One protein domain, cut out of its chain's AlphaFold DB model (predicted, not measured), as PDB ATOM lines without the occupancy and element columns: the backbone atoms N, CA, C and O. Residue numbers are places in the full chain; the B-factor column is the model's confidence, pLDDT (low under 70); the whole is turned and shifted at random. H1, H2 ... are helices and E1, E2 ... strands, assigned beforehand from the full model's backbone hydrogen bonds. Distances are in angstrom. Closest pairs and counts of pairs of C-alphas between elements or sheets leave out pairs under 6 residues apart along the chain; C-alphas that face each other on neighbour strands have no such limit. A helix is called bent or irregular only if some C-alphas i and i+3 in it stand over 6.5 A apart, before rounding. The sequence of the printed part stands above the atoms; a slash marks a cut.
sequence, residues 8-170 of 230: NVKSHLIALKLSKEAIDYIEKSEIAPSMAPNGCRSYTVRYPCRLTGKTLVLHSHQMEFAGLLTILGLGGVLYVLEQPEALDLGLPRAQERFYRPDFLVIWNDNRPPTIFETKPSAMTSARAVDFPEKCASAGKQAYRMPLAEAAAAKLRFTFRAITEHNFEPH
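This is residues 8 to 170 of the 230 residues of an uncharacterized protein of Opitutus sp. GAS368 (UniProt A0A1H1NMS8). A twisted sheet of four strands, E3, E4, E5 and E6, makes the middle of the domain, with H2 and H6 over one face and H3 over the other. The two-stranded hairpin of E1 and E2 packs on H3 and on E3, H1 packs on E3 at one end, and H4 and H5 lie off the sheet. The printed part has 163 residues, with six named helices and six named strands in the order H1 H2 E1 E2 H3 E3 H4 E4 E5 H5 H6 E6. The large sheet runs E3 E4 E5 E6 and is mixed, E1 and E2 form an antiparallel sheet of two, and the class is mixed, helices and strands. The whole is compact, with a radius of gyration of the C-alphas of 15.5 A, and its rounded outline spans 43 by 38 by 31 A.

The printed part begins with H1, residues 8 to 15, whose C-alpha 8 is at (-21.466, -2.370, -21.531). H2 is residues 20 to 31, 16.8 A long. E1, residues 45 to 49, and E2, residues 54 to 58, come next, 11.8 A and 12.5 A long. H3, residues 61 to 73, is the longest helix by residues and measures 16.5 A; it is neither bent nor irregular, but only just: C-alphas 62 and 65 are 6.3 A apart. E3 is residues 77 to 82, 13.6 A long, with C-alpha 77 at (-30.869, 4.721, -25.822). H4 is residues 94 to 97, E4 residues 103 to 107 and E5 residues 114 to 118. H5, residues 121 to 130, is 14.5 A long, and H6, residues 146 to 154, is 12.6 A long. E6, residues 158 to 162, is 13.0 A long and ends with C-alpha 162 at (-45.763, 10.138, -22.855).

E3 and E6 are the edge strands of the large sheet. E3 and E4 are antiparallel at 165 degrees, with N 81 and O 104 at 2.8 A, within hydrogen-bond range. E4 and E5 form an antiparallel hairpin at 145 degrees, with N 105 and O 114 at 2.8 A. E5 and E6 are parallel at 22 degrees, with N 162 and O 117 at 2.7 A. E5, H5, H6 and E6 form a strand-helix-strand unit, two parallel neighbour strands with helices between, and its crossover is right-handed. There are three layers, helices on both faces of the sheet: H1, H2 and H6 on one face, H3 on the other. H3 lies over E5 at a height over the sheet of 8.3 A, and its closest C-alphas to E5 are those of Met 63 and Thr 118, 5.7 A apart. H6 lies over E6 at a height of 8.4 A, closest at the C-alphas of Glu 149 and Phe 159, 5.2 A apart. H2 lies over E3 and E4 at 11.4 A, slantwise to the strands. H1 and H2 are close but not clearly touching. E1 and E2 form a hairpin at 150 degrees, with N 47 and O 56 at 2.8 A. The closest C-alphas of E2 and H3 are those of Leu 58 and Glu 64, 5.9 A apart. H4 and H5 are not on the large sheet. Every O i to N i+4 pair is within hydrogen-bond range in H1, H2, H5 and H6, and 7 of 9 in H3; H4 is too short for such a pair, and its one O i to N i+3 pair is not within range.

The two C-alphas farthest apart are those of Pro 92 and His 170, at 43.9 A. The printed part has no cut. The links from H2 to E1, E3 to H4 and H5 to H6 are long. The mean pLDDT of the printed part is 85.8, and residues 33 to 43 and 139 to 142 of the model are under 70.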
ATOM      1  N   ASN A   8     -21.515  -3.784 -21.153       92.31
ATOM      2  CA  ASN A   8     -21.466  -2.370 -21.531       92.31
ATOM      3  C   ASN A   8     -22.442  -1.511 -20.708       92.31
ATOM      4  O   ASN A   8     -22.089  -0.399 -20.322       92.31
ATOM      5  N   VAL A   9     -23.628  -2.035 -20.382       94.00
ATOM      6  CA  VAL A   9     -24.599  -1.358 -19.509       94.00
ATOM      7  C   VAL A   9     -24.044  -1.247 -18.093       94.00
ATOM      8  O   VAL A   9     -24.031  -0.157 -17.531       94.00
ATOM      9  N   LYS A  10     -23.503  -2.336 -17.533       92.38
ATOM     10  CA  LYS A  10     -22.890  -2.327 -16.191       92.38
ATOM     11  C   LYS A  10     -21.757  -1.302 -16.084       92.38
ATOM     12  O   LYS A  10     -21.750  -0.494 -15.158       92.38
ATOM     13  N   SER A  11     -20.835  -1.290 -17.049       92.50
ATOM     14  CA  SER A  11     -19.744  -0.307 -17.099       92.50
ATOM     15  C   SER A  11     -20.262   1.129 -17.185       92.50
ATOM     16  O   SER A  11     -19.736   2.012 -16.510       92.50
ATOM     17  N   HIS A  12     -21.316   1.358 -17.970       95.25
ATOM     18  CA  HIS A  12     -21.931   2.674 -18.097       95.25
ATOM     19  C   HIS A  12     -22.590   3.139 -16.785       95.25
ATOM     20  O   HIS A  12     -22.358   4.264 -16.349       95.25
ATOM     21  N   LEU A  13     -23.330   2.266 -16.095       93.56
ATOM     22  CA  LEU A  13     -23.951   2.589 -14.802       93.56
ATOM     23  C   LEU A  13     -22.917   2.964 -13.726       93.56
ATOM     24  O   LEU A  13     -23.163   3.868 -12.927       93.56
ATOM     25  N   ILE A  14     -21.741   2.322 -13.735       91.19
ATOM     26  CA  ILE A  14     -20.613   2.691 -12.863       91.19
ATOM     27  C   ILE A  14     -20.104   4.100 -13.205       91.19
ATOM     28  O   ILE A  14     -19.876   4.910 -12.304       91.19
ATOM     29  N   ALA A  15     -19.962   4.419 -14.495       93.19
ATOM     30  CA  ALA A  15     -19.501   5.731 -14.950       93.19
ATOM     31  C   ALA A  15     -20.465   6.870 -14.570       93.19
ATOM     32  O   ALA A  15     -20.010   7.965 -14.232       93.19
ATOM     33  N   LEU A  16     -21.774   6.596 -14.535       94.06
ATOM     34  CA  LEU A  16     -22.802   7.538 -14.074       94.06
ATOM     35  C   LEU A  16     -22.740   7.840 -12.565       94.06
ATOM     36  O   LEU A  16     -23.417   8.761 -12.106       94.06
ATOM     37  N   LYS A  17     -21.941   7.096 -11.783       94.12
ATOM     38  CA  LYS A  17     -21.809   7.260 -10.323       94.12
ATOM     39  C   LYS A  17     -23.165   7.248  -9.601       94.12
ATOM     40  O   LYS A  17     -23.415   8.058  -8.704       94.12
ATOM     41  N   LEU A  18     -24.053   6.345 -10.020       93.88
ATOM     42  CA  LEU A  18     -25.348   6.138  -9.373       93.88
ATOM     43  C   LEU A  18     -25.167   5.625  -7.939       93.88
ATOM     44  O   LEU A  18     -24.158   4.997  -7.612       93.88
ATOM     45  N   SER A  19     -26.149   5.895  -7.076       95.25
ATOM     46  CA  SER A  19     -26.149   5.327  -5.727       95.25
ATOM     47  C   SER A  19     -26.403   3.820  -5.775       95.25
ATOM     48  O   SER A  19     -26.905   3.287  -6.770       95.25
ATOM     49  N   LYS A  20     -26.094   3.125  -4.677       95.00
ATOM     50  CA  LYS A  20     -26.359   1.688  -4.566       95.00
ATOM     51  C   LYS A  20     -27.848   1.381  -4.737       95.00
ATOM     52  O   LYS A  20     -28.197   0.457  -5.456       95.00
ATOM     53  N   GLU A  21     -28.717   2.199  -4.155       95.75
ATOM     54  CA  GLU A  21     -30.172   2.042  -4.233       95.75
ATOM     55  C   GLU A  21     -30.684   2.163  -5.675       95.75
ATOM     56  O   GLU A  21     -31.573   1.418  -6.084       95.75
ATOM     57  N   ALA A  22     -30.105   3.076  -6.460       96.62
ATOM     58  CA  ALA A  22     -30.442   3.248  -7.869       96.62
ATOM     59  C   ALA A  22     -29.984   2.054  -8.721       96.62
ATOM     60  O   ALA A  22     -30.739   1.588  -9.574       96.62
ATOM     61  N   ILE A  23     -28.780   1.529  -8.469       95.88
ATOM     62  CA  ILE A  23     -28.283   0.316  -9.137       95.88
ATOM     63  C   ILE A  23     -29.166  -0.882  -8.768       95.88
ATOM     64  O   ILE A  23     -29.660  -1.562  -9.666       95.88
ATOM     65  N   ASP A  24     -29.448  -1.081  -7.479       95.12
ATOM     66  CA  ASP A  24     -30.303  -2.165  -6.987       95.12
ATOM     67  C   ASP A  24     -31.702  -2.114  -7.627       95.12
ATOM     68  O   ASP A  24     -32.271  -3.155  -7.961       95.12
ATOM     69  N   TYR A  25     -32.268  -0.920  -7.835       96.44
ATOM     70  CA  TYR A  25     -33.551  -0.759  -8.527       96.44
ATOM     71  C   TYR A  25     -33.484  -1.194  -9.998       96.44
ATOM     72  O   TYR A  25     -34.380  -1.899 -10.469       96.44
ATOM     73  N   ILE A  26     -32.429  -0.817 -10.729       96.19
ATOM     74  CA  ILE A  26     -32.239  -1.231 -12.132       96.19
ATOM     75  C   ILE A  26     -32.070  -2.752 -12.215       96.19
ATOM     76  O   ILE A  26     -32.698  -3.401 -13.050       96.19
ATOM     77  N   GLU A  27     -31.261  -3.337 -11.333       94.19
ATOM     78  CA  GLU A  27     -31.029  -4.782 -11.312       94.19
ATOM     79  C   GLU A  27     -32.296  -5.570 -10.966       94.19
ATOM     80  O   GLU A  27     -32.575  -6.584 -11.606       94.19
ATOM     81  N   LYS A  28     -33.099  -5.084 -10.010       94.12
ATOM     82  CA  LYS A  28     -34.420  -5.655  -9.705       94.12
ATOM     83  C   LYS A  28     -35.380  -5.534 -10.883       94.12
ATOM     84  O   LYS A  28     -36.112  -6.476 -11.158       94.12
ATOM     85  N   SER A  29     -35.345  -4.411 -11.595       94.12
ATOM     86  CA  SER A  29     -36.185  -4.184 -12.775       94.12
ATOM     87  C   SER A  29     -35.853  -5.142 -13.921       94.12
ATOM     88  O   SER A  29     -36.750  -5.599 -14.613       94.12
ATOM     89  N   GLU A  30     -34.581  -5.495 -14.104       90.81
ATOM     90  CA  GLU A  30     -34.134  -6.444 -15.136       90.81
ATOM     91  C   GLU A  30     -34.601  -7.887 -14.873       90.81
ATOM     92  O   GLU A  30     -34.799  -8.655 -15.819       90.81
ATOM     93  N   ILE A  31     -34.773  -8.265 -13.602       87.75
ATOM     94  CA  ILE A  31     -35.278  -9.590 -13.202       87.75
ATOM     95  C   ILE A  31     -36.784  -9.596 -12.919       87.75
ATOM     96  O   ILE A  31     -37.343 -10.663 -12.649       87.75
ATOM     97  N   ALA A  32     -37.436  -8.431 -12.937       82.06
ATOM     98  CA  ALA A  32     -38.860  -8.327 -12.678       82.06
ATOM     99  C   ALA A  32     -39.622  -9.132 -13.743       82.06
ATOM    100  O   ALA A  32     -39.337  -9.013 -14.938       82.06
ATOM    101  N   PRO A  33     -40.580  -9.984 -13.342       67.00
ATOM    102  CA  PRO A  33     -41.356 -10.734 -14.308       67.00
ATOM    103  C   PRO A  33     -42.203  -9.761 -15.125       67.00
ATOM    104  O   PRO A  33     -42.977  -8.979 -14.561       67.00
ATOM    105  N   SER A  34     -42.093  -9.857 -16.451       68.12
ATOM    106  CA  SER A  34     -43.059  -9.224 -17.342       68.12
ATOM    107  C   SER A  34     -44.441  -9.772 -16.982       68.12
ATOM    108  O   SER A  34     -44.642 -10.991 -16.918       68.12
ATOM    109  N   MET A  35     -45.371  -8.890 -16.609       64.56
ATOM    110  CA  MET A  35     -46.688  -9.339 -16.168       64.56
ATOM    111  C   MET A  35     -47.442  -9.884 -17.373       64.56
ATOM    112  O   MET A  35     -47.510  -9.236 -18.405       64.56
ATOM    113  N   ALA A  36     -48.037 -11.069 -17.265       56.97
ATOM    114  CA  ALA A  36     -48.937 -11.519 -18.316       56.97
ATOM    115  C   ALA A  36     -50.159 -10.574 -18.362       56.97
ATOM    116  O   ALA A  36     -50.740 -10.289 -17.312       56.97
ATOM    117  N   PRO A  37     -50.575 -10.084 -19.540       56.50
ATOM    118  CA  PRO A  37     -51.747  -9.227 -19.634       56.50
ATOM    119  C   PRO A  37     -53.005  -9.994 -19.219       56.50
ATOM    120  O   PRO A  37     -53.291 -11.084 -19.717       56.50
ATOM    121  N   ASN A  38     -53.783  -9.398 -18.315       48.59
ATOM    122  CA  ASN A  38     -55.006  -9.981 -17.769       48.59
ATOM    123  C   ASN A  38     -56.167  -9.889 -18.772       48.59
ATOM    124  O   ASN A  38     -57.072  -9.099 -18.542       48.59
ATOM    125  N   GLY A  39     -56.113 -10.646 -19.879       43.38
ATOM    126  CA  GLY A  39     -57.223 -11.166 -20.714       43.38
ATOM    127  C   GLY A  39     -58.346 -10.242 -21.226       43.38
ATOM    128  O   GLY A  39     -59.149 -10.659 -22.055       43.38
ATOM    129  N   CYS A  40     -58.426  -8.996 -20.784       40.50
ATOM    130  CA  CYS A  40     -59.573  -8.121 -20.922       40.50
ATOM    131  C   CYS A  40     -59.091  -6.828 -21.579       40.50
ATOM    132  O   CYS A  40     -58.672  -5.894 -20.906       40.50
ATOM    133  N   ARG A  41     -59.177  -6.775 -22.913       45.94
ATOM    134  CA  ARG A  41     -58.977  -5.583 -23.771       45.94
ATOM    135  C   ARG A  41     -57.536  -5.135 -24.059       45.94
ATOM    136  O   ARG A  41     -57.357  -4.311 -24.952       45.94
ATOM    137  N   SER A  42     -56.525  -5.683 -23.395       52.81
ATOM    138  CA  SER A  42     -55.115  -5.355 -23.655       52.81
ATOM    139  C   SER A  42     -54.551  -6.194 -24.804       52.81
ATOM    140  O   SER A  42     -54.349  -7.399 -24.658       52.81
ATOM    141  N   TYR A  43     -54.294  -5.578 -25.959       61.28
ATOM    142  CA  TYR A  43     -53.564  -6.245 -27.040       61.28
ATOM    143  C   TYR A  43     -52.085  -6.345 -26.676       61.28
ATOM    144  O   TYR A  43     -51.392  -5.331 -26.610       61.28
ATOM    145  N   THR A  44     -51.609  -7.573 -26.482       72.38
ATOM    146  CA  THR A  44     -50.194  -7.854 -26.246       72.38
ATOM    147  C   THR A  44     -49.391  -7.665 -27.525       72.38
ATOM    148  O   THR A  44     -49.657  -8.336 -28.524       72.38
ATOM    149  N   VAL A  45     -48.377  -6.805 -27.495       76.25
ATOM    150  CA  VAL A  45     -47.383  -6.711 -28.570       76.25
ATOM    151  C   VAL A  45     -46.104  -7.383 -28.107       76.25
ATOM    152  O   VAL A  45     -45.591  -7.075 -27.039       76.25
ATOM    153  N   ARG A  46     -45.582  -8.298 -28.925       81.62
ATOM    154  CA  ARG A  46     -44.258  -8.888 -28.727       81.62
ATOM    155  C   ARG A  46     -43.267  -8.185 -29.640       81.62
ATOM    156  O   ARG A  46     -43.367  -8.319 -30.858       81.62
ATOM    157  N   TYR A  47     -42.339  -7.435 -29.061       81.75
ATOM    158  CA  TYR A  47     -41.345  -6.661 -29.795       81.75
ATOM    159  C   TYR A  47     -39.937  -7.235 -29.578       81.75
ATOM    160  O   TYR A  47     -39.426  -7.171 -28.458       81.75
ATOM    161  N   PRO A  48     -39.279  -7.788 -30.615       81.94
ATOM    162  CA  PRO A  48     -37.895  -8.236 -30.507       81.94
ATOM    163  C   PRO A  48     -36.963  -7.018 -30.396       81.94
ATOM    164  O   PRO A  48     -36.692  -6.326 -31.380       81.94
ATOM    165  N   CYS A  49     -36.468  -6.740 -29.191       82.44
ATOM    166  CA  CYS A  49     -35.652  -5.568 -28.912       82.44
ATOM    167  C   CYS A  49     -34.162  -5.875 -29.085       82.44
ATOM    168  O   CYS A  49     -33.571  -6.661 -28.345       82.44
ATOM    169  N   ARG A  50     -33.524  -5.192 -30.041       85.56
ATOM    170  CA  ARG A  50     -32.085  -5.345 -30.309       85.56
ATOM    171  C   ARG A  50     -31.195  -4.839 -29.171       85.56
ATOM    172  O   ARG A  50     -30.097  -5.351 -29.009       85.56
ATOM    173  N   LEU A  51     -31.662  -3.862 -28.388       87.81
ATOM    174  CA  LEU A  51     -30.885  -3.279 -27.286       87.81
ATOM    175  C   LEU A  51     -30.767  -4.225 -26.090       87.81
ATOM    176  O   LEU A  51     -29.768  -4.198 -25.379       87.81
ATOM    177  N   THR A  52     -31.780  -5.066 -25.876       85.50
ATOM    178  CA  THR A  52     -31.801  -6.038 -24.778       85.50
ATOM    179  C   THR A  52     -31.471  -7.457 -25.223       85.50
ATOM    180  O   THR A  52     -31.158  -8.299 -24.386       85.50
ATOM    181  N   GLY A  53     -31.571  -7.749 -26.524       80.88
ATOM    182  CA  GLY A  53     -31.501  -9.113 -27.047       80.88
ATOM    183  C   GLY A  53     -32.704  -9.978 -26.645       80.88
ATOM    184  O   GLY A  53     -32.645 -11.198 -26.778       80.88
ATOM    185  N   LYS A  54     -33.787  -9.369 -26.137       82.06
ATOM    186  CA  LYS A  54     -34.989 -10.050 -25.632       82.06
ATOM    187  C   LYS A  54     -36.238  -9.597 -26.383       82.06
ATOM    188  O   LYS A  54     -36.281  -8.520 -26.977       82.06
ATOM    189  N   THR A  55     -37.290 -10.403 -26.293       82.75
ATOM    190  CA  THR A  55     -38.635  -9.996 -26.708       82.75
ATOM    191  C   THR A  55     -39.328  -9.278 -25.557       82.75
ATOM    192  O   THR A  55     -39.561  -9.885 -24.517       82.75
ATOM    193  N   LEU A  56     -39.663  -8.009 -25.771       85.31
ATOM    194  CA  LEU A  56     -40.494  -7.194 -24.887       85.31
ATOM    195  C   LEU A  56     -41.978  -7.535 -25.115       85.31
ATOM    196  O   LEU A  56     -42.394  -7.750 -26.258       85.31
ATOM    197  N   VAL A  57     -42.759  -7.627 -24.047       85.69
ATOM    198  CA  VAL A  57     -44.200  -7.862 -23.973       85.69
ATOM    199  C   VAL A  57     -44.910  -6.586 -23.497       85.69
ATOM    200  O   VAL A  57     -45.000  -6.285 -22.312       85.69
ATOM    201  N   LEU A  58     -45.507  -5.869 -24.443       86.00
ATOM    202  CA  LEU A  58     -46.194  -4.600 -24.199       86.00
ATOM    203  C   LEU A  58     -47.700  -4.829 -24.095       86.00
ATOM    204  O   LEU A  58     -48.266  -5.582 -24.893       86.00
ATOM    205  N   HIS A  59     -48.374  -4.165 -23.161       84.88
ATOM    206  CA  HIS A  59     -49.799  -4.371 -22.883       84.88
ATOM    207  C   HIS A  59     -50.726  -3.442 -23.668       84.88
ATOM    208  O   HIS A  59     -51.949  -3.591 -23.612       84.88
ATOM    209  N   SER A  60     -50.167  -2.510 -24.438       81.56
ATOM    210  CA  SER A  60     -50.935  -1.645 -25.325       81.56
ATOM    211  C   SER A  60     -50.185  -1.369 -26.618       81.56
ATOM    212  O   SER A  60     -49.106  -0.783 -26.618       81.56
ATOM    213  N   HIS A  61     -50.778  -1.723 -27.757       74.69
ATOM    214  CA  HIS A  61     -50.198  -1.362 -29.049       74.69
ATOM    215  C   HIS A  61     -50.332   0.135 -29.372       74.69
ATOM    216  O   HIS A  61     -49.506   0.675 -30.101       74.69
ATOM    217  N   GLN A  62     -51.372   0.797 -28.853       79.44
ATOM    218  CA  GLN A  62     -51.628   2.217 -29.115       79.44
ATOM    219  C   GLN A  62     -50.763   3.113 -28.241       79.44
ATOM    220  O   GLN A  62     -50.368   4.179 -28.690       79.44
ATOM    221  N   MET A  63     -50.471   2.682 -27.009       85.75
ATOM    222  CA  MET A  63     -49.746   3.497 -26.035       85.75
ATOM    223  C   MET A  63     -48.345   2.971 -25.763       85.75
ATOM    224  O   MET A  63     -47.385   3.678 -26.037       85.75
ATOM    225  N   GLU A  64     -48.198   1.736 -25.284       90.06
ATOM    226  CA  GLU A  64     -46.889   1.212 -24.875       90.06
ATOM    227  C   GLU A  64     -45.989   0.913 -26.077       90.06
ATOM    228  O   GLU A  64     -44.832   1.313 -26.087       90.06
ATOM    229  N   PHE A  65     -46.503   0.282 -27.134       86.94
ATOM    230  CA  PHE A  65     -45.718   0.041 -28.351       86.94
ATOM    231  C   PHE A  65     -45.336   1.336 -29.064       86.94
ATOM    232  O   PHE A  65     -44.179   1.523 -29.436       86.94
ATOM    233  N   ALA A  66     -46.289   2.256 -29.197       86.06
ATOM    234  CA  ALA A  66     -46.034   3.588 -29.724       86.06
ATOM    235  C   ALA A  66     -45.027   4.376 -28.875       86.06
ATOM    236  O   ALA A  66     -44.097   4.988 -29.403       86.06
ATOM    237  N   GLY A  67     -45.178   4.313 -27.553       90.44
ATOM    238  CA  GLY A  67     -44.284   4.933 -26.587       90.44
ATOM    239  C   GLY A  67     -42.878   4.358 -26.665       90.44
ATOM    240  O   GLY A  67     -41.925   5.127 -26.739       90.44
ATOM    241  N   LEU A  68     -42.737   3.033 -26.754       92.00
ATOM    242  CA  LEU A  68     -41.446   2.378 -26.931       92.00
ATOM    243  C   LEU A  68     -40.757   2.856 -28.212       92.00
ATOM    244  O   LEU A  68     -39.602   3.265 -28.163       92.00
ATOM    245  N   LEU A  69     -41.447   2.852 -29.354       88.12
ATOM    246  CA  LEU A  69     -40.851   3.306 -30.614       88.12
ATOM    247  C   LEU A  69     -40.496   4.797 -30.584       88.12
ATOM    248  O   LEU A  69     -39.438   5.179 -31.080       88.12
ATOM    249  N   THR A  70     -41.317   5.613 -29.922       89.69
ATOM    250  CA  THR A  70     -41.014   7.027 -29.667       89.69
ATOM    251  C   THR A  70     -39.735   7.172 -28.844       89.69
ATOM    252  O   THR A  70     -38.851   7.932 -29.227       89.69
ATOM    253  N   ILE A  71     -39.595   6.411 -27.753       92.88
ATOM    254  CA  ILE A  71     -38.401   6.395 -26.894       92.88
ATOM    255  C   ILE A  71     -37.163   5.990 -27.697       92.88
ATOM    256  O   ILE A  71     -36.143   6.673 -27.627       92.88
ATOM    257  N   LEU A  72     -37.247   4.912 -28.481       90.19
ATOM    258  CA  LEU A  72     -36.131   4.444 -29.306       90.19
ATOM    259  C   LEU A  72     -35.740   5.476 -30.379       90.19
ATOM    260  O   LEU A  72     -34.557   5.615 -30.687       90.19
ATOM    261  N   GLY A  73     -36.710   6.238 -30.892       87.38
ATOM    262  CA  GLY A  73     -36.498   7.331 -31.842       87.38
ATOM    263  C   GLY A  73     -35.830   8.580 -31.255       87.38
ATOM    264  O   GLY A  73     -35.276   9.367 -32.017       87.38
ATOM    265  N   LEU A  74     -35.811   8.759 -29.924       87.50
ATOM    266  CA  LEU A  74     -35.130   9.898 -29.278       87.50
ATOM    267  C   LEU A  74     -33.604   9.858 -29.438       87.50
ATOM    268  O   LEU A  74     -32.938  10.861 -29.187       87.50
ATOM    269  N   GLY A  75     -33.050   8.713 -29.840       86.81
ATOM    270  CA  GLY A  75     -31.615   8.521 -29.970       86.81
ATOM    271  C   GLY A  75     -30.902   8.394 -28.621       86.81
ATOM    272  O   GLY A  75     -31.365   8.822 -27.560       86.81
ATOM    273  N   GLY A  76     -29.740   7.748 -28.661       93.19
ATOM    274  CA  GLY A  76     -28.894   7.574 -27.485       93.19
ATOM    275  C   GLY A  76     -29.460   6.645 -26.410       93.19
ATOM    276  O   GLY A  76     -29.053   6.731 -25.258       93.19
ATOM    277  N   VAL A  77     -30.405   5.764 -26.746       95.88
ATOM    278  CA  VAL A  77     -30.869   4.721 -25.822       95.88
ATOM    279  C   VAL A  77     -29.837   3.595 -25.797       95.88
ATOM    280  O   VAL A  77     -29.606   2.944 -26.815       95.88
ATOM    281  N   LEU A  78     -29.220   3.363 -24.639       96.25
ATOM    282  CA  LEU A  78     -28.302   2.242 -24.427       96.25
ATOM    283  C   LEU A  78     -29.070   0.959 -24.108       96.25
ATOM    284  O   LEU A  78     -28.726  -0.113 -24.600       96.25
ATOM    285  N   TYR A  79     -30.094   1.070 -23.261       96.38
ATOM    286  CA  TYR A  79     -30.857  -0.068 -22.766       96.38
ATOM    287  C   TYR A  79     -32.266   0.366 -22.354       96.38
ATOM    288  O   TYR A  79     -32.471   1.501 -21.921       96.38
ATOM    289  N   VAL A  80     -33.237  -0.538 -22.474       96.12
ATOM    290  CA  VAL A  80     -34.635  -0.287 -22.103       96.12
ATOM    291  C   VAL A  80     -35.223  -1.510 -21.414       96.12
ATOM    292  O   VAL A  80     -35.034  -2.633 -21.869       96.12
ATOM    293  N   LEU A  81     -35.941  -1.283 -20.325       94.69
ATOM    294  CA  LEU A  81     -36.680  -2.287 -19.575       94.69
ATOM    295  C   LEU A  81     -38.164  -1.958 -19.659       94.69
ATOM    296  O   LEU A  81     -38.541  -0.809 -19.439       94.69
ATOM    297  N   GLU A  82     -38.990  -2.952 -19.962       92.94
ATOM    298  CA  GLU A  82     -40.439  -2.842 -19.803       92.94
ATOM    299  C   GLU A  82     -40.848  -3.223 -18.384       92.94
ATOM    300  O   GLU A  82     -40.198  -4.066 -17.765       92.94
ATOM    301  N   GLN A  83     -41.939  -2.631 -17.895       91.31
ATOM    302  CA  GLN A  83     -42.568  -2.980 -16.619       91.31
ATOM    303  C   GLN A  83     -41.548  -3.123 -15.465       91.31
ATOM    304  O   GLN A  83     -41.536  -4.163 -14.796       91.31
ATOM    305  N   PRO A  84     -40.674  -2.114 -15.236       94.69
ATOM    306  CA  PRO A  84     -39.636  -2.171 -14.211       94.69
ATOM    307  C   PRO A  84     -40.207  -2.391 -12.800       94.69
ATOM    308  O   PRO A  84     -41.421  -2.378 -12.563       94.69
ATOM    309  N   GLU A  85     -39.310  -2.564 -11.828       94.31
ATOM    310  CA  GLU A  85     -39.685  -2.701 -10.421       94.31
ATOM    311  C   GLU A  85     -40.582  -1.531  -9.983       94.31
ATOM    312  O   GLU A  85     -40.410  -0.386 -10.413       94.31
ATOM    313  N   ALA A  86     -41.575  -1.800  -9.136       94.12
ATOM    314  CA  ALA A  86     -42.499  -0.749  -8.725       94.12
ATOM    315  C   ALA A  86     -41.776   0.321  -7.882       94.12
ATOM    316  O   ALA A  86     -41.024   0.011  -6.959       94.12
ATOM    317  N   LEU A  87     -42.031   1.593  -8.183       94.44
ATOM    318  CA  LEU A  87     -41.576   2.727  -7.391       94.44
ATOM    319  C   LEU A  87     -42.363   2.814  -6.082       94.44
ATOM    320  O   LEU A  87     -43.593   2.728  -6.087       94.44
ATOM    321  N   ASP A  88     -41.662   3.060  -4.976       94.38
ATOM    322  CA  ASP A  88     -42.283   3.417  -3.700       94.38
ATOM    323  C   ASP A  88     -42.605   4.921  -3.678       94.38
ATOM    324  O   ASP A  88     -41.721   5.778  -3.545       94.38
ATOM    325  N   LEU A  89     -43.892   5.240  -3.799       92.69
ATOM    326  CA  LEU A  89     -44.416   6.604  -3.757       92.69
ATOM    327  C   LEU A  89     -44.368   7.219  -2.348       92.69
ATOM    328  O   LEU A  89     -44.597   8.417  -2.198       92.69
ATOM    329  N   GLY A  90     -44.065   6.435  -1.306       89.50
ATOM    330  CA  GLY A  90     -44.034   6.899   0.082       89.50
ATOM    331  C   GLY A  90     -45.418   7.192   0.666       89.50
ATOM    332  O   GLY A  90     -45.523   7.921   1.649       89.50
ATOM    333  N   LEU A  91     -46.479   6.652   0.059       88.88
ATOM    334  CA  LEU A  91     -47.844   6.811   0.550       88.88
ATOM    335  C   LEU A  91     -48.134   5.848   1.716       88.88
ATOM    336  O   LEU A  91     -47.649   4.715   1.719       88.88
ATOM    337  N   PRO A  92     -48.963   6.259   2.698       85.19
ATOM    338  CA  PRO A  92     -49.226   5.461   3.896       85.19
ATOM    339  C   PRO A  92     -50.075   4.212   3.617       85.19
ATOM    340  O   PRO A  92     -49.971   3.218   4.334       85.19
ATOM    341  N   ARG A  93     -50.928   4.242   2.584       85.44
ATOM    342  CA  ARG A  93     -51.793   3.114   2.220       85.44
ATOM    343  C   ARG A  93     -51.051   2.138   1.318       85.44
ATOM    344  O   ARG A  93     -50.617   2.511   0.232       85.44
ATOM    345  N   ALA A  94     -50.986   0.874   1.734       81.38
ATOM    346  CA  ALA A  94     -50.271  -0.178   1.012       81.38
ATOM    347  C   ALA A  94     -50.725  -0.331  -0.452       81.38
ATOM    348  O   ALA A  94     -49.886  -0.547  -1.321       81.38
ATOM    349  N   GLN A  95     -52.024  -0.163  -0.737       78.69
ATOM    350  CA  GLN A  95     -52.576  -0.299  -2.092       78.69
ATOM    351  C   GLN A  95     -52.141   0.819  -3.052       78.69
ATOM    352  O   GLN A  95     -52.176   0.625  -4.261       78.69
ATOM    353  N   GLU A  96     -51.755   1.986  -2.532       83.88
ATOM    354  CA  GLU A  96     -51.364   3.156  -3.335       83.88
ATOM    355  C   GLU A  96     -49.852   3.402  -3.292       83.88
ATOM    356  O   GLU A  96     -49.326   4.213  -4.048       83.88
ATOM    357  N   ARG A  97     -49.144   2.706  -2.396       89.62
ATOM    358  CA  ARG A  97     -47.723   2.911  -2.128       89.62
ATOM    359  C   ARG A  97     -46.840   2.572  -3.320       89.62
ATOM    360  O   ARG A  97     -45.861   3.271  -3.551       89.62
ATOM    361  N   PHE A  98     -47.167   1.508  -4.042       92.12
ATOM    362  CA  PHE A  98     -46.337   1.013  -5.129       92.12
ATOM    363  C   PHE A  98     -46.952   1.347  -6.477       92.12
ATOM    364  O   PHE A  98     -48.119   1.057  -6.738       92.12
ATOM    365  N   TYR A  99     -46.138   1.934  -7.341       91.38
ATOM    366  CA  TYR A  99     -46.532   2.329  -8.681       91.38
ATOM    367  C   TYR A  99     -45.570   1.729  -9.694       91.38
ATOM    368  O   TYR A  99     -44.367   1.946  -9.602       91.38
ATOM    369  N   ARG A 100     -46.096   0.958 -10.648       92.31
ATOM    370  CA  ARG A 100     -45.301   0.343 -11.709       92.31
ATOM    371  C   ARG A 100     -45.367   1.209 -12.971       92.31
ATOM    372  O   ARG A 100     -46.461   1.334 -13.516       92.31
ATOM    373  N   PRO A 101     -44.243   1.804 -13.400       94.31
ATOM    374  CA  PRO A 101     -44.159   2.506 -14.675       94.31
ATOM    375  C   PRO A 101     -44.147   1.540 -15.864       94.31
ATOM    376  O   PRO A 101     -43.858   0.353 -15.697       94.31
ATOM    377  N   ASP A 102     -44.357   2.068 -17.067       94.75
ATOM    378  CA  ASP A 102     -44.278   1.276 -18.298       94.75
ATOM    379  C   ASP A 102     -42.836   0.966 -18.738       94.75
ATOM    380  O   ASP A 102     -42.560  -0.163 -19.150       94.75
ATOM    381  N   PHE A 103     -41.899   1.923 -18.629       96.88
ATOM    382  CA  PHE A 103     -40.506   1.719 -19.056       96.88
ATOM    383  C   PHE A 103     -39.461   2.353 -18.132       96.88
ATOM    384  O   PHE A 103     -39.672   3.425 -17.564       96.88
ATOM    385  N   LEU A 104     -38.277   1.738 -18.075       97.81
ATOM    386  CA  LEU A 104     -37.040   2.340 -17.567       97.81
ATOM    387  C   LEU A 104     -35.984   2.356 -18.675       97.81
ATOM    388  O   LEU A 104     -35.691   1.330 -19.285       97.81
ATOM    389  N   VAL A 105     -35.400   3.524 -18.922       98.19
ATOM    390  CA  VAL A 105     -34.449   3.773 -20.007       98.19
ATOM    391  C   VAL A 105     -33.100   4.186 -19.439       98.19
ATOM    392  O   VAL A 105     -33.007   5.103 -18.620       98.19
ATOM    393  N   ILE A 106     -32.050   3.525 -19.920       97.94
ATOM    394  CA  ILE A 106     -30.654   3.879 -19.677       97.94
ATOM    395  C   ILE A 106     -30.123   4.497 -20.968       97.94
ATOM    396  O   ILE A 106     -30.219   3.894 -22.043       97.94
ATOM    397  N   TRP A 107     -29.582   5.703 -20.866       97.56
ATOM    398  CA  TRP A 107     -29.009   6.423 -21.999       97.56
ATOM    399  C   TRP A 107     -27.564   5.985 -22.248       97.56
ATOM    400  O   TRP A 107     -26.950   5.340 -21.406       97.56
ATOM    401  N   ASN A 108     -27.031   6.269 -23.433       94.75
ATOM    402  CA  ASN A 108     -25.635   6.000 -23.791       94.75
ATOM    403  C   ASN A 108     -24.711   7.199 -23.522       94.75
ATOM    404  O   ASN A 108     -23.513   7.127 -23.794       94.75
ATOM    405  N   ASP A 109     -25.268   8.286 -22.998       93.06
ATOM    406  CA  ASP A 109     -24.580   9.498 -22.581       93.06
ATOM    407  C   ASP A 109     -24.721   9.690 -21.062       93.06
ATOM    408  O   ASP A 109     -25.243   8.836 -20.354       93.06
ATOM    409  N   ASN A 110     -24.249  10.819 -20.535       91.88
ATOM    410  CA  ASN A 110     -24.254  11.073 -19.092       91.88
ATOM    411  C   ASN A 110     -25.624  11.521 -18.538       91.88
ATOM    412  O   ASN A 110     -25.681  12.082 -17.438       91.88
ATOM    413  N   ARG A 111     -26.727  11.344 -19.282       94.38
ATOM    414  CA  ARG A 111     -28.063  11.669 -18.772       94.38
ATOM    415  C   ARG A 111     -28.449  10.715 -17.638       94.38
ATOM    416  O   ARG A 111     -28.154   9.520 -17.704       94.38
ATOM    417  N   PRO A 112     -29.180  11.201 -16.621       96.25
ATOM    418  CA  PRO A 112     -29.771  10.315 -15.633       96.25
ATOM    419  C   PRO A 112     -30.721   9.311 -16.300       96.25
ATOM    420  O   PRO A 112     -31.431   9.704 -17.233       96.25
ATOM    421  N   PRO A 113     -30.806   8.059 -15.813       98.19
ATOM    422  CA  PRO A 113     -31.829   7.129 -16.267       98.19
ATOM    423  C   PRO A 113     -33.225   7.760 -16.207       98.19
ATOM    424  O   PRO A 113     -33.526   8.581 -15.329       98.19
ATOM    425  N   THR A 114     -34.073   7.403 -17.166       98.38
ATOM    426  CA  THR A 114     -35.409   7.984 -17.306       98.38
ATOM    427  C   THR A 114     -36.463   6.905 -17.204       98.38
ATOM    428  O   THR A 114     -36.454   5.932 -17.952       98.38
ATOM    429  N   ILE A 115     -37.405   7.111 -16.297       98.12
ATOM    430  CA  ILE A 115     -38.634   6.338 -16.222       98.12
ATOM    431  C   ILE A 115     -39.660   6.989 -17.143       98.12
ATOM    432  O   ILE A 115     -39.869   8.204 -17.090       98.12
ATOM    433  N   PHE A 116     -40.299   6.178 -17.974       96.81
ATOM    434  CA  PHE A 116     -41.371   6.615 -18.849       96.81
ATOM    435  C   PHE A 116     -42.681   5.937 -18.480       96.81
ATOM    436  O   PHE A 116     -42.725   4.737 -18.217       96.81
ATOM    437  N   GLU A 117     -43.745   6.722 -18.531       94.94
ATOM    438  CA  GLU A 117     -45.115   6.244 -18.414       94.94
ATOM    439  C   GLU A 117     -45.887   6.598 -19.676       94.94
ATOM    440  O   GLU A 117     -45.821   7.738 -20.137       94.94
ATOM    441  N   THR A 118     -46.673   5.665 -20.202       91.31
ATOM    442  CA  THR A 118     -47.588   5.911 -21.314       91.31
ATOM    443  C   THR A 118     -49.034   5.998 -20.826       91.31
ATOM    444  O   THR A 118     -49.557   5.127 -20.119       91.31
ATOM    445  N   LYS A 119     -49.720   7.086 -21.189       87.44
ATOM    446  CA  LYS A 119     -51.137   7.304 -20.859       87.44
ATOM    447  C   LYS A 119     -51.854   8.092 -21.957       87.44
ATOM    448  O   LYS A 119     -51.281   9.054 -22.459       87.44
ATOM    449  N   PRO A 120     -53.103   7.738 -22.312       85.12
ATOM    450  CA  PRO A 120     -53.908   8.564 -23.209       85.12
ATOM    451  C   PRO A 120     -54.165   9.946 -22.599       85.12
ATOM    452  O   PRO A 120     -54.557  10.035 -21.433       85.12
ATOM    453  N   SER A 121     -54.012  11.019 -23.375       82.12
ATOM    454  CA  SER A 121     -54.147  12.406 -22.903       82.12
ATOM    455  C   SER A 121     -55.507  12.689 -22.250       82.12
ATOM    456  O   SER A 121     -55.573  13.393 -21.241       82.12
ATOM    457  N   ALA A 122     -56.583  12.078 -22.760       76.19
ATOM    458  CA  ALA A 122     -57.933  12.209 -22.216       76.19
ATOM    459  C   ALA A 122     -58.049  11.660 -20.782       76.19
ATOM    460  O   ALA A 122     -58.651  12.298 -19.917       76.19
ATOM    461  N   MET A 123     -57.428  10.507 -20.501       72.62
ATOM    462  CA  MET A 123     -57.397   9.941 -19.145       72.62
ATOM    463  C   MET A 123     -56.582  10.819 -18.197       72.62
ATOM    464  O   MET A 123     -56.940  10.985 -17.031       72.62
ATOM    465  N   THR A 124     -55.490  11.377 -18.704       70.81
ATOM    466  CA  THR A 124     -54.576  12.230 -17.949       70.81
ATOM    467  C   THR A 124     -55.230  13.571 -17.599       70.81
ATOM    468  O   THR A 124     -55.119  14.027 -16.467       70.81
ATOM    469  N   SER A 125     -56.008  14.147 -18.521       71.94
ATOM    470  CA  SER A 125     -56.800  15.362 -18.283       71.94
ATOM    471  C   SER A 125     -57.873  15.166 -17.213       71.94
ATOM    472  O   SER A 125     -57.961  15.977 -16.295       71.94
ATOM    473  N   ALA A 126     -58.651  14.080 -17.285       72.19
ATOM    474  CA  ALA A 126     -59.675  13.785 -16.281       72.19
ATOM    475  C   ALA A 126     -59.056  13.592 -14.884       72.19
ATOM    476  O   ALA A 126     -59.483  14.205 -13.910       72.19
ATOM    477  N   ARG A 127     -57.967  12.814 -14.797       74.31
ATOM    478  CA  ARG A 127     -57.259  12.591 -13.529       74.31
ATOM    479  C   ARG A 127     -56.595  13.840 -12.968       74.31
ATOM    480  O   ARG A 127     -56.477  13.929 -11.754       74.31
ATOM    481  N   ALA A 128     -56.158  14.773 -13.809       76.81
ATOM    482  CA  ALA A 128     -55.564  16.017 -13.335       76.81
ATOM    483  C   ALA A 128     -56.574  16.935 -12.631       76.81
ATOM    484  O   ALA A 128     -56.176  17.749 -11.802       76.81
ATOM    485  N   VAL A 129     -57.866  16.792 -12.945       74.62
ATOM    486  CA  VAL A 129     -58.953  17.487 -12.244       74.62
ATOM    487  C   VAL A 129     -59.273  16.785 -10.926       74.62
ATOM    488  O   VAL A 129     -59.335  17.438  -9.887       74.62
ATOM    489  N   ASP A 130     -59.434  15.461 -10.961       79.38
ATOM    490  CA  ASP A 130     -59.906  14.698  -9.799       79.38
ATOM    491  C   ASP A 130     -58.807  14.441  -8.746       79.38
ATOM    492  O   ASP A 130     -59.106  14.323  -7.560       79.38
ATOM    493  N   PHE A 131     -57.541  14.336  -9.173       80.12
ATOM    494  CA  PHE A 131     -56.387  13.939  -8.347       80.12
ATOM    495  C   PHE A 131     -55.098  14.680  -8.768       80.12
ATOM    496  O   PHE A 131     -54.162  14.056  -9.297       80.12
ATOM    497  N   PRO A 132     -55.014  16.008  -8.560       79.62
ATOM    498  CA  PRO A 132     -53.894  16.841  -9.018       79.62
ATOM    499  C   PRO A 132     -52.525  16.415  -8.454       79.62
ATOM    500  O   PRO A 132     -51.479  16.640  -9.067       79.62
ATOM    501  N   GLU A 133     -52.506  15.768  -7.290       77.44
ATOM    502  CA  GLU A 133     -51.304  15.213  -6.668       77.44
ATOM    503  C   GLU A 133     -50.773  13.969  -7.398       77.44
ATOM    504  O   GLU A 133     -49.569  13.704  -7.388       77.44
ATOM    505  N   LYS A 134     -51.656  13.215  -8.067       75.31
ATOM    506  CA  LYS A 134     -51.298  12.023  -8.855       75.31
ATOM    507  C   LYS A 134     -50.974  12.384 -10.298       75.31
ATOM    508  O   LYS A 134     -50.135  11.728 -10.917       75.31
ATOM    509  N   CYS A 135     -51.627  13.411 -10.831       80.94
ATOM    510  CA  CYS A 135     -51.446  13.856 -12.199       80.94
ATOM    511  C   CYS A 135     -51.662  15.365 -12.316       80.94
ATOM    512  O   CYS A 135     -52.662  15.872 -11.835       80.94
ATOM    513  N   ALA A 136     -50.769  16.082 -12.994       78.44
ATOM    514  CA  ALA A 136     -50.911  17.517 -13.218       78.44
ATOM    515  C   ALA A 136     -50.681  17.867 -14.693       78.44
ATOM    516  O   ALA A 136     -49.803  17.302 -15.346       78.44
ATOM    517  N   SER A 137     -51.442  18.826 -15.226       76.88
ATOM    518  CA  SER A 137     -51.127  19.414 -16.533       76.88
ATOM    519  C   SER A 137     -49.895  20.314 -16.410       76.88
ATOM    520  O   SER A 137     -49.787  21.114 -15.483       76.88
ATOM    521  N   ALA A 138     -48.966  20.196 -17.355       71.44
ATOM    522  CA  ALA A 138     -47.782  21.044 -17.483       71.44
ATOM    523  C   ALA A 138     -47.767  21.816 -18.815       71.44
ATOM    524  O   ALA A 138     -46.709  22.165 -19.333       71.44
ATOM    525  N   GLY A 139     -48.951  22.075 -19.378       66.25
ATOM    526  CA  GLY A 139     -49.141  22.744 -20.665       66.25
ATOM    527  C   GLY A 139     -49.893  21.871 -21.670       66.25
ATOM    528  O   GLY A 139     -50.299  20.754 -21.360       66.25
ATOM    529  N   LYS A 140     -50.075  22.382 -22.897       58.09
ATOM    530  CA  LYS A 140     -50.974  21.795 -23.916       58.09
ATOM    531  C   LYS A 140     -50.709  20.321 -24.263       58.09
ATOM    532  O   LYS A 140     -51.601  19.679 -24.799       58.09
ATOM    533  N   GLN A 141     -49.506  19.801 -24.017       58.06
ATOM    534  CA  GLN A 141     -49.092  18.448 -24.425       58.06
ATOM    535  C   GLN A 141     -48.164  17.768 -23.407       58.06
ATOM    536  O   GLN A 141     -47.538  16.751 -23.708       58.06
ATOM    537  N   ALA A 142     -48.032  18.348 -22.217       69.00
ATOM    538  CA  ALA A 142     -47.142  17.849 -21.185       69.00
ATOM    539  C   ALA A 142     -47.963  17.541 -19.941       69.00
ATOM    540  O   ALA A 142     -48.734  18.377 -19.470       69.00
ATOM    541  N   TYR A 143     -47.772  16.341 -19.411       80.81
ATOM    542  CA  TYR A 143     -48.370  15.927 -18.156       80.81
ATOM    543  C   TYR A 143     -47.277  15.507 -17.193       80.81
ATOM    544  O   TYR A 143     -46.246  14.957 -17.584       80.81
ATOM    545  N   ARG A 144     -47.531  15.799 -15.928       86.62
ATOM    546  CA  ARG A 144     -46.671  15.485 -14.802       86.62
ATOM    547  C   ARG A 144     -47.343  14.469 -13.910       86.62
ATOM    548  O   ARG A 144     -48.572  14.412 -13.825       86.62
ATOM    549  N   MET A 145     -46.525  13.686 -13.227       89.81
ATOM    550  CA  MET A 145     -46.975  12.714 -12.233       89.81
ATOM    551  C   MET A 145     -46.199  12.967 -10.943       89.81
ATOM    552  O   MET A 145     -45.200  12.292 -10.701       89.81
ATOM    553  N   PRO A 146     -46.606  13.962 -10.128       91.31
ATOM    554  CA  PRO A 146     -45.764  14.512  -9.064       91.31
ATOM    555  C   PRO A 146     -45.227  13.469  -8.078       91.31
ATOM    556  O   PRO A 146     -44.050  13.502  -7.727       91.31
ATOM    557  N   LEU A 147     -46.058  12.504  -7.669       92.69
ATOM    558  CA  LEU A 147     -45.627  11.427  -6.770       92.69
ATOM    559  C   LEU A 147     -44.587  10.501  -7.413       92.69
ATOM    560  O   LEU A 147     -43.604  10.139  -6.768       92.69
ATOM    561  N   ALA A 148     -44.778  10.135  -8.682       93.81
ATOM    562  CA  ALA A 148     -43.843   9.276  -9.405       93.81
ATOM    563  C   ALA A 148     -42.535  10.016  -9.731       93.81
ATOM    564  O   ALA A 148     -41.454   9.450  -9.582       93.81
ATOM    565  N   GLU A 149     -42.619  11.302 -10.080       95.88
ATOM    566  CA  GLU A 149     -41.468  12.196 -10.244       95.88
ATOM    567  C   GLU A 149     -40.652  12.299  -8.952       95.88
ATOM    568  O   GLU A 149     -39.433  12.140  -8.981       95.88
ATOM    569  N   ALA A 150     -41.314  12.500  -7.809       95.62
ATOM    570  CA  ALA A 150     -40.653  12.554  -6.510       95.62
ATOM    571  C   ALA A 150     -40.004  11.211  -6.135       95.62
ATOM    572  O   ALA A 150     -38.900  11.195  -5.590       95.62
ATOM    573  N   ALA A 151     -40.655  10.083  -6.436       96.12
ATOM    574  CA  ALA A 151     -40.090   8.754  -6.208       96.12
ATOM    575  C   ALA A 151     -38.857   8.492  -7.092       96.12
ATOM    576  O   ALA A 151     -37.825   8.058  -6.581       96.12
ATOM    577  N   ALA A 152     -38.921   8.826  -8.385       97.44
ATOM    578  CA  ALA A 152     -37.795   8.704  -9.312       97.44
ATOM    579  C   ALA A 152     -36.615   9.610  -8.913       97.44
ATOM    580  O   ALA A 152     -35.458   9.184  -8.944       97.44
ATOM    581  N   ALA A 153     -36.897  10.834  -8.455       97.06
ATOM    582  CA  ALA A 153     -35.874  11.785  -8.027       97.06
ATOM    583  C   ALA A 153     -35.039  11.279  -6.835       97.06
ATOM    584  O   ALA A 153     -33.844  11.571  -6.767       97.06
ATOM    585  N   LYS A 154     -35.613  10.461  -5.935       96.50
ATOM    586  CA  LYS A 154     -34.861   9.813  -4.836       96.50
ATOM    587  C   LYS A 154     -33.757   8.882  -5.350       96.50
ATOM    588  O   LYS A 154     -32.736   8.736  -4.687       96.50
ATOM    589  N   LEU A 155     -33.939   8.302  -6.538       96.88
ATOM    590  CA  LEU A 155     -32.951   7.464  -7.229       96.88
ATOM    591  C   LEU A 155     -32.040   8.275  -8.164       96.88
ATOM    592  O   LEU A 155     -31.230   7.702  -8.888       96.88
ATOM    593  N   ARG A 156     -32.169   9.611  -8.166       96.75
ATOM    594  CA  ARG A 156     -31.571  10.522  -9.154       96.75
ATOM    595  C   ARG A 156     -31.975  10.193 -10.591       96.75
ATOM    596  O   ARG A 156     -31.204  10.443 -11.510       96.75
ATOM    597  N   PHE A 157     -33.165   9.641 -10.794       97.94
ATOM    598  CA  PHE A 157     -33.724   9.423 -12.124       97.94
ATOM    599  C   PHE A 157     -34.617  10.589 -12.526       97.94
ATOM    600  O   PHE A 157     -35.064  11.387 -11.702       97.94
ATOM    601  N   THR A 158     -34.894  10.663 -13.820       97.19
ATOM    602  CA  THR A 158     -35.952  11.519 -14.362       97.19
ATOM    603  C   THR A 158     -37.215  10.695 -14.588       97.19
ATOM    604  O   THR A 158     -37.146   9.482 -14.780       97.19
ATOM    605  N   PHE A 159     -38.374  11.347 -14.575       96.12
ATOM    606  CA  PHE A 159     -39.653  10.726 -14.901       96.12
ATOM    607  C   PHE A 159     -40.332  11.535 -16.003       96.12
ATOM    608  O   PHE A 159     -40.337  12.768 -15.946       96.12
ATOM    609  N   ARG A 160     -40.906  10.863 -17.003       93.44
ATOM    610  CA  ARG A 160     -41.607  11.518 -18.108       93.44
ATOM    611  C   ARG A 160     -42.867  10.757 -18.500       93.44
ATOM    612  O   ARG A 160     -42.810   9.583 -18.848       93.44
ATOM    613  N   ALA A 161     -43.992  11.463 -18.529       91.06
ATOM    614  CA  ALA A 161     -45.204  10.949 -19.145       91.06
ATOM    615  C   ALA A 161     -45.158  11.163 -20.668       91.06
ATOM    616  O   ALA A 161     -44.757  12.225 -21.152       91.06
ATOM    617  N   ILE A 162     -45.576  10.145 -21.410       89.31
ATOM    618  CA  ILE A 162     -45.763  10.138 -22.855       89.31
ATOM    619  C   ILE A 162     -47.250   9.924 -23.128       89.31
ATOM    620  O   ILE A 162     -47.888   9.012 -22.599       89.31
ATOM    621  N   THR A 163     -47.786  10.771 -23.992       87.50
ATOM    622  CA  THR A 163     -49.143  10.672 -24.526       87.50
ATOM    623  C   THR A 163     -49.085  10.564 -26.043       87.50
ATOM    624  O   THR A 163     -48.023  10.719 -26.648       87.50
ATOM    625  N   GLU A 164     -50.235  10.369 -26.674       85.38
ATOM    626  CA  GLU A 164     -50.377  10.383 -28.128       85.38
ATOM    627  C   GLU A 164     -49.879  11.682 -28.782       85.38
ATOM    628  O   GLU A 164     -49.483  11.667 -29.942       85.38
ATOM    629  N   HIS A 165     -49.803  12.793 -28.039       84.69
ATOM    630  CA  HIS A 165     -49.221  14.049 -28.528       84.69
ATOM    631  C   HIS A 165     -47.700  14.005 -28.698       84.69
ATOM    632  O   HIS A 165     -47.129  14.887 -29.334       84.69
ATOM    633  N   ASN A 166     -47.028  13.021 -28.099       86.12
ATOM    634  CA  ASN A 166     -45.584  12.848 -28.221       86.12
ATOM    635  C   ASN A 166     -45.198  11.917 -29.374       86.12
ATOM    636  O   ASN A 166     -44.008  11.792 -29.656       86.12
ATOM    637  N   PHE A 167     -46.166  11.249 -30.000       86.19
ATOM    638  CA  PHE A 167     -45.895  10.320 -31.086       86.19
ATOM    639  C   PHE A 167     -45.593  11.077 -32.374       86.19
ATOM    640  O   PHE A 167     -46.221  12.086 -32.693       86.19
ATOM    641  N   GLU A 168     -44.619  10.570 -33.122       77.25
ATOM    642  CA  GLU A 168     -44.264  11.139 -34.415       77.25
ATOM    643  C   GLU A 168     -45.434  10.928 -35.411       77.25
ATOM    644  O   GLU A 168     -46.013   9.835 -35.453       77.25
ATOM    645  N   PRO A 169     -45.852  11.954 -36.177       74.56
ATOM    646  CA  PRO A 169     -47.039  11.858 -37.030       74.56
ATOM    647  C   PRO A 169     -47.001  10.733 -38.072       74.56
ATOM    648  O   PRO A 169     -48.016  10.057 -38.258       74.56
ATOM    649  N   HIS A 170     -45.862  10.486 -38.727       74.38
ATOM    650  CA  HIS A 170     -45.725   9.374 -39.672       74.38
ATOM    651  C   HIS A 170     -45.804   8.022 -38.961       74.38
ATOM    652  O   HIS A 170     -46.379   7.080 -39.503       74.38
TER     653      HIS A 170